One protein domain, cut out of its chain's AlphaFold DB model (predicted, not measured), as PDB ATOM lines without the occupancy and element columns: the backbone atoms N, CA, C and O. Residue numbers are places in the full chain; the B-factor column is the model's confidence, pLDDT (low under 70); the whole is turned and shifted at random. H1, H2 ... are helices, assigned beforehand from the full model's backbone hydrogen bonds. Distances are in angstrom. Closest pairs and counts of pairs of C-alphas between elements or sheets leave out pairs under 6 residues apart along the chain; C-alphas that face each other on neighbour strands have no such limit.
ATOM      1  N   THR A   2     -34.371  41.635  39.135       66.50
ATOM      2  CA  THR A   2     -35.472  41.881  38.179       66.50
ATOM      3  C   THR A   2     -36.714  42.521  38.803       66.50
ATOM      4  O   THR A   2     -37.194  43.507  38.267       66.50
ATOM      5  N   GLY A   3     -37.190  42.054  39.963       72.06
ATOM      6  CA  GLY A   3     -38.349  42.659  40.642       72.06
ATOM      7  C   GLY A   3     -38.147  44.135  41.016       72.06
ATOM      8  O   GLY A   3     -38.893  44.990  40.554       72.06
ATOM      9  N   LEU A   4     -37.103  44.448  41.791       75.44
ATOM     10  CA  LEU A   4     -36.798  45.822  42.223       75.44
ATOM     11  C   LEU A   4     -36.474  46.758  41.048       75.44
ATOM     12  O   LEU A   4     -36.926  47.899  41.031       75.44
ATOM     13  N   ALA A   5     -35.741  46.274  40.042       81.25
ATOM     14  CA  ALA A   5     -35.438  47.052  38.845       81.25
ATOM     15  C   ALA A   5     -36.702  47.362  38.026       81.25
ATOM     16  O   ALA A   5     -36.841  48.477  37.536       81.25
ATOM     17  N   ILE A   6     -37.641  46.414  37.918       81.81
ATOM     18  CA  ILE A   6     -38.931  46.624  37.243       81.81
ATOM     19  C   ILE A   6     -39.796  47.627  38.012       81.81
ATOM     20  O   ILE A   6     -40.424  48.468  37.378       81.81
ATOM     21  N   ILE A   7     -39.802  47.588  39.350       81.44
ATOM     22  CA  ILE A   7     -40.521  48.579  40.173       81.44
ATOM     23  C   ILE A   7     -39.996  49.992  39.883       81.44
ATOM     24  O   ILE A   7     -40.783  50.886  39.576       81.44
ATOM     25  N   LEU A   8     -38.672  50.179  39.919       82.69
ATOM     26  CA  LEU A   8     -38.037  51.470  39.630       82.69
ATOM     27  C   LEU A   8     -38.255  51.913  38.178       82.69
ATOM     28  O   LEU A   8     -38.546  53.079  37.929       82.69
ATOM     29  N   TYR A   9     -38.141  50.987  37.224       83.62
ATOM     30  CA  TYR A   9     -38.318  51.266  35.801       83.62
ATOM     31  C   TYR A   9     -39.757  51.656  35.458       83.62
ATOM     32  O   TYR A   9     -39.983  52.626  34.738       83.62
ATOM     33  N   LEU A  10     -40.738  50.903  35.966       82.38
ATOM     34  CA  LEU A  10     -42.148  51.172  35.697       82.38
ATOM     35  C   LEU A  10     -42.662  52.385  36.472       82.38
ATOM     36  O   LEU A  10     -43.662  52.952  36.036       82.38
ATOM     37  N   ASN A  11     -42.015  52.743  37.593       84.06
ATOM     38  CA  ASN A  11     -42.346  53.882  38.454       84.06
ATOM     39  C   ASN A  11     -43.868  54.069  38.586       84.06
ATOM     40  O   ASN A  11     -44.426  55.108  38.222       84.06
ATOM     41  N   GLN A  12     -44.555  52.984  38.964       78.00
ATOM     42  CA  GLN A  12     -46.007  52.893  38.830       78.00
ATOM     43  C   GLN A  12     -46.684  53.892  39.779       78.00
ATOM     44  O   GLN A  12     -46.431  53.837  40.981       78.00
ATOM     45  N   PRO A  13     -47.554  54.788  39.278       71.25
ATOM     46  CA  PRO A  13     -48.254  55.734  40.140       71.25
ATOM     47  C   PRO A  13     -49.280  55.018  41.027       71.25
ATOM     48  O   PRO A  13     -49.978  54.123  40.557       71.25
ATOM     49  N   ASP A  14     -49.396  55.432  42.286       65.44
ATOM     50  CA  ASP A  14     -50.393  54.943  43.246       65.44
ATOM     51  C   ASP A  14     -51.523  55.985  43.373       65.44
ATOM     52  O   ASP A  14     -51.219  57.163  43.600       65.44
ATOM     53  N   PRO A  15     -52.812  55.627  43.185       57.31
ATOM     54  CA  PRO A  15     -53.367  54.284  42.971       57.31
ATOM     55  C   PRO A  15     -53.356  53.778  41.524       57.31
ATOM     56  O   PRO A  15     -53.574  54.527  40.569       57.31
ATOM     57  N   GLN A  16     -53.189  52.458  41.368       61.72
ATOM     58  CA  GLN A  16     -53.465  51.739  40.120       61.72
ATOM     59  C   GLN A  16     -54.886  51.146  40.124       61.72
ATOM     60  O   GLN A  16     -55.353  50.673  41.157       61.72
ATOM     61  N   PRO A  17     -55.567  51.082  38.963       54.12
ATOM     62  CA  PRO A  17     -56.917  50.515  38.860       54.12
ATOM     63  C   PRO A  17     -56.955  48.982  38.973       54.12
ATOM     64  O   PRO A  17     -58.030  48.396  39.074       54.12
ATOM     65  N   ARG A  18     -55.795  48.325  38.880       67.69
ATOM     66  CA  ARG A  18     -55.625  46.878  39.026       67.69
ATOM     67  C   ARG A  18     -54.173  46.552  39.329       67.69
ATOM     68  O   ARG A  18     -53.270  47.277  38.902       67.69
ATOM     69  N   GLU A  19     -53.970  45.416  39.972       69.56
ATOM     70  CA  GLU A  19     -52.651  44.833  40.164       69.56
ATOM     71  C   GLU A  19     -52.022  44.503  38.801       69.56
ATOM     72  O   GLU A  19     -52.690  44.080  37.844       69.56
ATOM     73  N   ARG A  20     -50.721  44.777  38.676       77.69
ATOM     74  CA  ARG A  20     -49.946  44.544  37.451       77.69
ATOM     75  C   ARG A  20     -48.965  43.398  37.630       77.69
ATOM     76  O   ARG A  20     -47.828  43.469  37.177       77.69
ATOM     77  N   ASP A  21     -49.427  42.323  38.250       76.44
ATOM     78  CA  ASP A  21     -48.618  41.142  38.571       76.44
ATOM     79  C   ASP A  21     -47.984  40.508  37.334       76.44
ATOM     80  O   ASP A  21     -46.887  39.957  37.388       76.44
ATOM     81  N   TYR A  22     -48.628  40.679  36.177       79.56
ATOM     82  CA  TYR A  22     -48.088  40.278  34.883       79.56
ATOM     83  C   TYR A  22     -46.715  40.909  34.579       79.56
ATOM     84  O   TYR A  22     -45.896  40.294  33.902       79.56
ATOM     85  N   SER A  23     -46.422  42.104  35.109       82.19
ATOM     86  CA  SER A  23     -45.106  42.744  34.996       82.19
ATOM     87  C   SER A  23     -44.013  42.017  35.790       82.19
ATOM     88  O   SER A  23     -42.834  42.202  35.503       82.19
ATOM     89  N   TYR A  24     -44.381  41.170  36.754       84.88
ATOM     90  CA  TYR A  24     -43.459  40.466  37.652       84.88
ATOM     91  C   TYR A  24     -43.374  38.959  37.394       84.88
ATOM     92  O   TYR A  24     -42.665  38.260  38.117       84.88
ATOM     93  N   VAL A  25     -44.012  38.460  36.330       85.19
ATOM     94  CA  VAL A  25     -44.057  37.029  35.973       85.19
ATOM     95  C   VAL A  25     -42.672  36.379  35.945       85.19
ATOM     96  O   VAL A  25     -42.491  35.295  36.495       85.19
ATOM     97  N   GLY A  26     -41.660  37.061  35.398       84.69
ATOM     98  CA  GLY A  26     -40.283  36.552  35.400       84.69
ATOM     99  C   GLY A  26     -39.699  36.358  36.808       84.69
ATOM    100  O   GLY A  26     -38.999  35.380  37.063       84.69
ATOM    101  N   SER A  27     -40.025  37.252  37.746       85.69
ATOM    102  CA  SER A  27     -39.614  37.126  39.152       85.69
ATOM    103  C   SER A  27     -40.345  35.977  39.849       85.69
ATOM    104  O   SER A  27     -39.722  35.250  40.621       85.69
ATOM    105  N   PHE A  28     -41.630  35.769  39.542       86.38
ATOM    106  CA  PHE A  28     -42.395  34.636  40.068       86.38
ATOM    107  C   PHE A  28     -41.838  33.298  39.584       86.38
ATOM    108  O   PHE A  28     -41.683  32.389  40.396       86.38
ATOM    109  N   PHE A  29     -41.456  33.186  38.306       88.00
ATOM    110  CA  PHE A  29     -40.815  31.975  37.784       88.00
ATOM    111  C   PHE A  29     -39.490  31.675  38.480       88.00
ATOM    112  O   PHE A  29     -39.276  30.547  38.923       88.00
ATOM    113  N   ALA A  30     -38.621  32.678  38.627       88.75
ATOM    114  CA  ALA A  30     -37.358  32.499  39.335       88.75
ATOM    115  C   ALA A  30     -37.598  32.020  40.777       88.75
ATOM    116  O   ALA A  30     -36.986  31.047  41.211       88.75
ATOM    117  N   TYR A  31     -38.524  32.655  41.501       88.06
ATOM    118  CA  TYR A  31     -38.847  32.280  42.879       88.06
ATOM    119  C   TYR A  31     -39.458  30.872  42.983       88.06
ATOM    120  O   TYR A  31     -39.070  30.105  43.861       88.06
ATOM    121  N   ALA A  32     -40.338  30.487  42.055       88.75
ATOM    122  CA  ALA A  32     -40.917  29.145  42.000       88.75
ATOM    123  C   ALA A  32     -39.856  28.053  41.782       88.75
ATOM    124  O   ALA A  32     -39.923  27.004  42.423       88.75
ATOM    125  N   ILE A  33     -38.847  28.306  40.936       90.56
ATOM    126  CA  ILE A  33     -37.714  27.385  40.740       90.56
ATOM    127  C   ILE A  33     -36.936  27.209  42.049       90.56
ATOM    128  O   ILE A  33     -36.662  26.079  42.447       90.56
ATOM    129  N   TRP A  34     -36.630  28.303  42.752       92.62
ATOM    130  CA  TRP A  34     -35.940  28.241  44.046       92.62
ATOM    131  C   TRP A  34     -36.743  27.488  45.109       92.62
ATOM    132  O   TRP A  34     -36.167  26.676  45.834       92.62
ATOM    133  N   ILE A  35     -38.064  27.696  45.173       87.94
ATOM    134  CA  ILE A  35     -38.954  26.911  46.041       87.94
ATOM    135  C   ILE A  35     -38.874  25.424  45.681       87.94
ATOM    136  O   ILE A  35     -38.750  24.593  46.576       87.94
ATOM    137  N   GLY A  36     -38.911  25.082  44.389       84.88
ATOM    138  CA  GLY A  36     -38.812  23.699  43.919       84.88
ATOM    139  C   GLY A  36     -37.494  23.027  44.317       84.88
ATOM    140  O   GLY A  36     -37.513  21.917  44.848       84.88
ATOM    141  N   ILE A  37     -36.364  23.720  44.137       89.88
ATOM    142  CA  ILE A  37     -35.038  23.244  44.565       89.88
ATOM    143  C   ILE A  37     -34.999  23.058  46.089       89.88
ATOM    144  O   ILE A  37     -34.547  22.021  46.571       89.88
ATOM    145  N   GLY A  38     -35.506  24.030  46.855       89.12
ATOM    146  CA  GLY A  38     -35.558  23.949  48.318       89.12
ATOM    147  C   GLY A  38     -36.430  22.794  48.817       89.12
ATOM    148  O   GLY A  38     -36.020  22.047  49.704       89.12
ATOM    149  N   ALA A  39     -37.599  22.594  48.208       82.88
ATOM    150  CA  ALA A  39     -38.473  21.469  48.514       82.88
ATOM    151  C   ALA A  39     -37.787  20.128  48.207       82.88
ATOM    152  O   ALA A  39     -37.807  19.233  49.050       82.88
ATOM    153  N   ALA A  40     -37.126  20.003  47.051       83.06
ATOM    154  CA  ALA A  40     -36.369  18.803  46.695       83.06
ATOM    155  C   ALA A  40     -35.254  18.501  47.713       83.06
ATOM    156  O   ALA A  40     -35.146  17.365  48.173       83.06
ATOM    157  N   ALA A  41     -34.495  19.519  48.132       87.94
ATOM    158  CA  ALA A  41     -33.434  19.371  49.129       87.94
ATOM    159  C   ALA A  41     -33.965  18.918  50.504       87.94
ATOM    160  O   ALA A  41     -33.364  18.057  51.147       87.94
ATOM    161  N   ILE A  42     -35.111  19.449  50.950       84.06
ATOM    162  CA  ILE A  42     -35.761  19.031  52.208       84.06
ATOM    163  C   ILE A  42     -36.215  17.566  52.129       84.06
ATOM    164  O   ILE A  42     -36.008  16.802  53.075       84.06
ATOM    165  N   LEU A  43     -36.817  17.163  51.004       79.69
ATOM    166  CA  LEU A  43     -37.251  15.781  50.782       79.69
ATOM    167  C   LEU A  43     -36.052  14.822  50.787       79.69
ATOM    168  O   LEU A  43     -36.103  13.781  51.444       79.69
ATOM    169  N   GLU A  44     -34.964  15.182  50.104       82.25
ATOM    170  CA  GLU A  44     -33.733  14.388  50.070       82.25
ATOM    171  C   GLU A  44     -33.096  14.258  51.461       82.25
ATOM    172  O   GLU A  44     -32.768  13.147  51.890       82.25
ATOM    173  N   TRP A  45     -32.999  15.360  52.212       84.31
ATOM    174  CA  TRP A  45     -32.492  15.354  53.587       84.31
ATOM    175  C   TRP A  45     -33.287  14.395  54.483       84.31
ATOM    176  O   TRP A  45     -32.698  13.580  55.198       84.31
ATOM    177  N   PHE A  46     -34.620  14.418  54.395       80.06
ATOM    178  CA  PHE A  46     -35.475  13.518  55.168       80.06
ATOM    179  C   PHE A  46     -35.240  12.038  54.819       80.06
ATOM    180  O   PHE A  46     -35.159  11.194  55.716       80.06
ATOM    181  N   VAL A  47     -35.078  11.709  53.530       78.56
ATOM    182  CA  VAL A  47     -34.777  10.339  53.064       78.56
ATOM    183  C   VAL A  47     -33.435   9.836  53.614       78.56
ATOM    184  O   VAL A  47     -33.309   8.653  53.954       78.56
ATOM    185  N   ILE A  48     -32.436  10.719  53.720       82.38
ATOM    186  CA  ILE A  48     -31.105  10.391  54.250       82.38
ATOM    187  C   ILE A  48     -31.171  10.080  55.754       82.38
ATOM    188  O   ILE A  48     -30.648   9.047  56.178       82.38
ATOM    189  N   GLN A  49     -31.852  10.910  56.553       80.75
ATOM    190  CA  GLN A  49     -31.936  10.739  58.017       80.75
ATOM    191  C   GLN A  49     -32.665   9.454  58.445       80.75
ATOM    192  O   GLN A  49     -32.416   8.890  59.507       80.75
ATOM    193  N   THR A  50     -33.551   8.948  57.595       76.38
ATOM    194  CA  THR A  50     -34.450   7.818  57.878       76.38
ATOM    195  C   THR A  50     -33.928   6.473  57.347       76.38
ATOM    196  O   THR A  50     -34.690   5.521  57.157       76.38
ATOM    197  N   LYS A  51     -32.609   6.374  57.112       72.00
ATOM    198  CA  LYS A  51     -31.884   5.144  56.724       72.00
ATOM    199  C   LYS A  51     -32.395   4.454  55.443       72.00
ATOM    200  O   LYS A  51     -32.218   3.250  55.285       72.00
ATOM    201  N   LYS A  52     -32.982   5.207  54.500       67.75
ATOM    202  CA  LYS A  52     -33.378   4.728  53.152       67.75
ATOM    203  C   LYS A  52     -34.305   3.492  53.130       67.75
ATOM    204  O   LYS A  52     -34.239   2.703  52.187       67.75
ATOM    205  N   SER A  53     -35.174   3.316  54.126       72.88
ATOM    206  CA  SER A  53     -36.219   2.283  54.072       72.88
ATOM    207  C   SER A  53     -37.243   2.569  52.958       72.88
ATOM    208  O   SER A  53     -37.398   3.704  52.506       72.88
ATOM    209  N   PHE A  54     -37.986   1.552  52.511       69.94
ATOM    210  CA  PHE A  54     -39.077   1.742  51.541       69.94
ATOM    211  C   PHE A  54     -40.111   2.776  52.032       69.94
ATOM    212  O   PHE A  54     -40.509   3.675  51.290       69.94
ATOM    213  N   VAL A  55     -40.452   2.717  53.325       70.00
ATOM    214  CA  VAL A  55     -41.349   3.668  53.998       70.00
ATOM    215  C   VAL A  55     -40.788   5.091  53.954       70.00
ATOM    216  O   VAL A  55     -41.537   6.044  53.744       70.00
ATOM    217  N   SER A  56     -39.467   5.251  54.068       71.50
ATOM    218  CA  SER A  56     -38.860   6.578  54.079       71.50
ATOM    219  C   SER A  56     -38.765   7.274  52.726       71.50
ATOM    220  O   SER A  56     -38.564   8.485  52.691       71.50
ATOM    221  N   ARG A  57     -38.964   6.549  51.619       72.56
ATOM    222  CA  ARG A  57     -39.134   7.143  50.280       72.56
ATOM    223  C   ARG A  57     -40.595   7.449  49.965       72.56
ATOM    224  O   ARG A  57     -40.882   8.462  49.333       72.56
ATOM    225  N   LEU A  58     -41.514   6.597  50.420       80.94
ATOM    226  CA  LEU A  58     -42.944   6.764  50.168       80.94
ATOM    227  C   LEU A  58     -43.533   7.981  50.879       80.94
ATOM    228  O   LEU A  58     -44.309   8.709  50.265       80.94
ATOM    229  N   VAL A  59     -43.177   8.220  52.145       79.88
ATOM    230  CA  VAL A  59     -43.769   9.315  52.932       79.88
ATOM    231  C   VAL A  59     -43.473  10.695  52.314       79.88
ATOM    232  O   VAL A  59     -44.431  11.415  52.034       79.88
ATOM    233  N   PRO A  60     -42.215  11.073  52.003       77.25
ATOM    234  CA  PRO A  60     -41.913  12.376  51.405       77.25
ATOM    235  C   PRO A  60     -42.509  12.544  50.004       77.25
ATOM    236  O   PRO A  60     -43.057  13.600  49.695       77.25
ATOM    237  N   ALA A  61     -42.466  11.498  49.171       80.69
ATOM    238  CA  ALA A  61     -43.066  11.522  47.838       80.69
ATOM    239  C   ALA A  61     -44.594  11.687  47.898       80.69
ATOM    240  O   ALA A  61     -45.164  12.457  47.126       80.69
ATOM    241  N   SER A  62     -45.252  11.022  48.853       84.75
ATOM    242  CA  SER A  62     -46.697  11.153  49.076       84.75
ATOM    243  C   SER A  62     -47.055  12.549  49.571       84.75
ATOM    244  O   SER A  62     -47.992  13.150  49.058       84.75
ATOM    245  N   VAL A  63     -46.290  13.108  50.515       82.88
ATOM    246  CA  VAL A  63     -46.493  14.483  51.001       82.88
ATOM    247  C   VAL A  63     -46.302  15.495  49.870       82.88
ATOM    248  O   VAL A  63     -47.144  16.373  49.700       82.88
ATOM    249  N   ALA A  64     -45.252  15.353  49.058       81.88
ATOM    250  CA  ALA A  64     -45.020  16.215  47.901       81.88
ATOM    251  C   ALA A  64     -46.159  16.109  46.873       81.88
ATOM    252  O   ALA A  64     -46.660  17.132  46.410       81.88
ATOM    253  N   GLY A  65     -46.619  14.890  46.570       86.19
ATOM    254  CA  GLY A  65     -47.765  14.652  45.690       86.19
ATOM    255  C   GLY A  65     -49.065  15.251  46.234       86.19
ATOM    256  O   GLY A  65     -49.804  15.895  45.493       86.19
ATOM    257  N   ILE A  66     -49.316  15.119  47.540       88.62
ATOM    258  CA  ILE A  66     -50.467  15.739  48.208       88.62
ATOM    259  C   ILE A  66     -50.374  17.259  48.114       88.62
ATOM    260  O   ILE A  66     -51.341  17.885  47.700       88.62
ATOM    261  N   LEU A  67     -49.235  17.872  48.444       84.62
ATOM    262  CA  LEU A  67     -49.065  19.327  48.359       84.62
ATOM    263  C   LEU A  67     -49.234  19.840  46.924       84.62
ATOM    264  O   LEU A  67     -49.879  20.869  46.715       84.62
ATOM    265  N   PHE A  68     -48.717  19.096  45.945       85.50
ATOM    266  CA  PHE A  68     -48.867  19.407  44.526       85.50
ATOM    267  C   PHE A  68     -50.332  19.386  44.069       85.50
ATOM    268  O   PHE A  68     -50.714  20.207  43.241       85.50
ATOM    269  N   LEU A  69     -51.165  18.497  44.618       90.06
ATOM    270  CA  LEU A  69     -52.600  18.442  44.316       90.06
ATOM    271  C   LEU A  69     -53.413  19.454  45.133       90.06
ATOM    272  O   LEU A  69     -54.287  20.137  44.600       90.06
ATOM    273  N   VAL A  70     -53.125  19.569  46.429       92.50
ATOM    274  CA  VAL A  70     -53.861  20.423  47.371       92.50
ATOM    275  C   VAL A  70     -53.656  21.897  47.048       92.50
ATOM    276  O   VAL A  70     -54.614  22.658  47.134       92.50
ATOM    277  N   SER A  71     -52.453  22.311  46.641       86.00
ATOM    278  CA  SER A  71     -52.156  23.716  46.337       86.00
ATOM    279  C   SER A  71     -53.060  24.305  45.233       86.00
ATOM    280  O   SER A  71     -53.805  25.248  45.529       86.00
ATOM    281  N   PRO A  72     -53.110  23.760  43.998       89.62
ATOM    282  CA  PRO A  72     -54.000  24.272  42.959       89.62
ATOM    283  C   PRO A  72     -55.476  24.029  43.290       89.62
ATOM    284  O   PRO A  72     -56.305  24.891  42.997       89.62
ATOM    285  N   LEU A  73     -55.821  22.911  43.946       94.44
ATOM    286  CA  LEU A  73     -57.202  22.625  44.341       94.44
ATOM    287  C   LEU A  73     -57.726  23.663  45.340       94.44
ATOM    288  O   LEU A  73     -58.848  24.142  45.201       94.44
ATOM    289  N   GLN A  74     -56.910  24.056  46.317       93.38
ATOM    290  CA  GLN A  74     -57.265  25.077  47.294       93.38
ATOM    291  C   GLN A  74     -57.453  26.440  46.623       93.38
ATOM    292  O   GLN A  74     -58.428  27.132  46.927       93.38
ATOM    293  N   VAL A  75     -56.551  26.823  45.710       91.25
ATOM    294  CA  VAL A  75     -56.676  28.070  44.935       91.25
ATOM    295  C   VAL A  75     -57.950  28.043  44.097       91.25
ATOM    296  O   VAL A  75     -58.695  29.021  44.112       91.25
ATOM    297  N   MET A  76     -58.241  26.926  43.428       92.94
ATOM    298  CA  MET A  76     -59.462  26.754  42.647       92.94
ATOM    299  C   MET A  76     -60.698  26.872  43.540       92.94
ATOM    300  O   MET A  76     -61.525  27.733  43.283       92.94
ATOM    301  N   VAL A  77     -60.818  26.092  44.618       93.25
ATOM    302  CA  VAL A  77     -62.002  26.103  45.499       93.25
ATOM    303  C   VAL A  77     -62.232  27.483  46.122       93.25
ATOM    304  O   VAL A  77     -63.364  27.964  46.123       93.25
ATOM    305  N   LYS A  78     -61.175  28.151  46.605       92.25
ATOM    306  CA  LYS A  78     -61.298  29.485  47.221       92.25
ATOM    307  C   LYS A  78     -61.683  30.575  46.221       92.25
ATOM    308  O   LYS A  78     -62.407  31.494  46.588       92.25
ATOM    309  N   ASN A  79     -61.206  30.485  44.981       91.81
ATOM    310  CA  ASN A  79     -61.374  31.548  43.987       91.81
ATOM    311  C   ASN A  79     -62.428  31.240  42.916       91.81
ATOM    312  O   ASN A  79     -62.754  32.124  42.124       91.81
ATOM    313  N   TYR A  80     -62.990  30.025  42.884       92.19
ATOM    314  CA  TYR A  80     -63.929  29.612  41.839       92.19
ATOM    315  C   TYR A  80     -65.137  30.541  41.782       92.19
ATOM    316  O   TYR A  80     -65.477  31.022  40.710       92.19
ATOM    317  N   HIS A  81     -65.761  30.852  42.923       89.94
ATOM    318  CA  HIS A  81     -66.939  31.727  42.951       89.94
ATOM    319  C   HIS A  81     -66.628  33.144  42.453       89.94
ATOM    320  O   HIS A  81     -67.352  33.656  41.603       89.94
ATOM    321  N   SER A  82     -65.517  33.742  42.897       89.38
ATOM    322  CA  SER A  82     -65.130  35.105  42.505       89.38
ATOM    323  C   SER A  82     -64.676  35.227  41.046       89.38
ATOM    324  O   SER A  82     -64.754  36.316  40.463       89.38
ATOM    325  N   HIS A  83     -64.235  34.125  40.434       90.62
ATOM    326  CA  HIS A  83     -63.796  34.065  39.036       90.62
ATOM    327  C   HIS A  83     -64.854  33.488  38.092       90.62
ATOM    328  O   HIS A  83     -64.787  33.727  36.885       90.62
ATOM    329  N   ASN A  84     -65.860  32.788  38.614       91.38
ATOM    330  CA  ASN A  84     -66.976  32.304  37.822       91.38
ATOM    331  C   ASN A  84     -67.806  33.496  37.327       91.38
ATOM    332  O   ASN A  84     -68.374  34.266  38.103       91.38
TER     333      ASN A  84
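AT A GLANCE: This is residues 2 to 84 of the 478 residues of an uncharacterized protein of candidate division KSB1 bacterium 4484_188 (UniProt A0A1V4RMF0). Long helices H2 and H3 make an open V, with short H1 folded back on H2. Residues 65 to 84 stick out. The printed part has 83 residues with three named helices; it is all helix and extended, with a radius of gyration of the C-alphas of 18.8 A and spans of 56 by 34 by 14 A.

IN THESE COORDINATES: Find C-alpha 2 at (-35.472, 41.881, 38.179), where H1, residues 2 to 10, begins. H2, residues 21 to 49, runs 39.8 A; H3, residues 54 to 83, runs 42.6 A to C-alpha 83 at (-63.796, 34.065, 39.036).

HOW THE PARTS SIT: H1 touches H2 as a hairpin, C-alphas 3 and 27 closest, 5.9 A apart. H2 and H3 form a hairpin at a shallow tilt of 25 degrees, C-alphas 47 and 56 closest, 5.6 A apart. Every O i to N i+4 pair in H1 is within hydrogen-bond range, 23 of 25 in H2, 22 of 26 in H3.

THE WHOLE: The printed part has no cut; pLDDT is under 70 at residues 2, 14 to 19, 52 and 54.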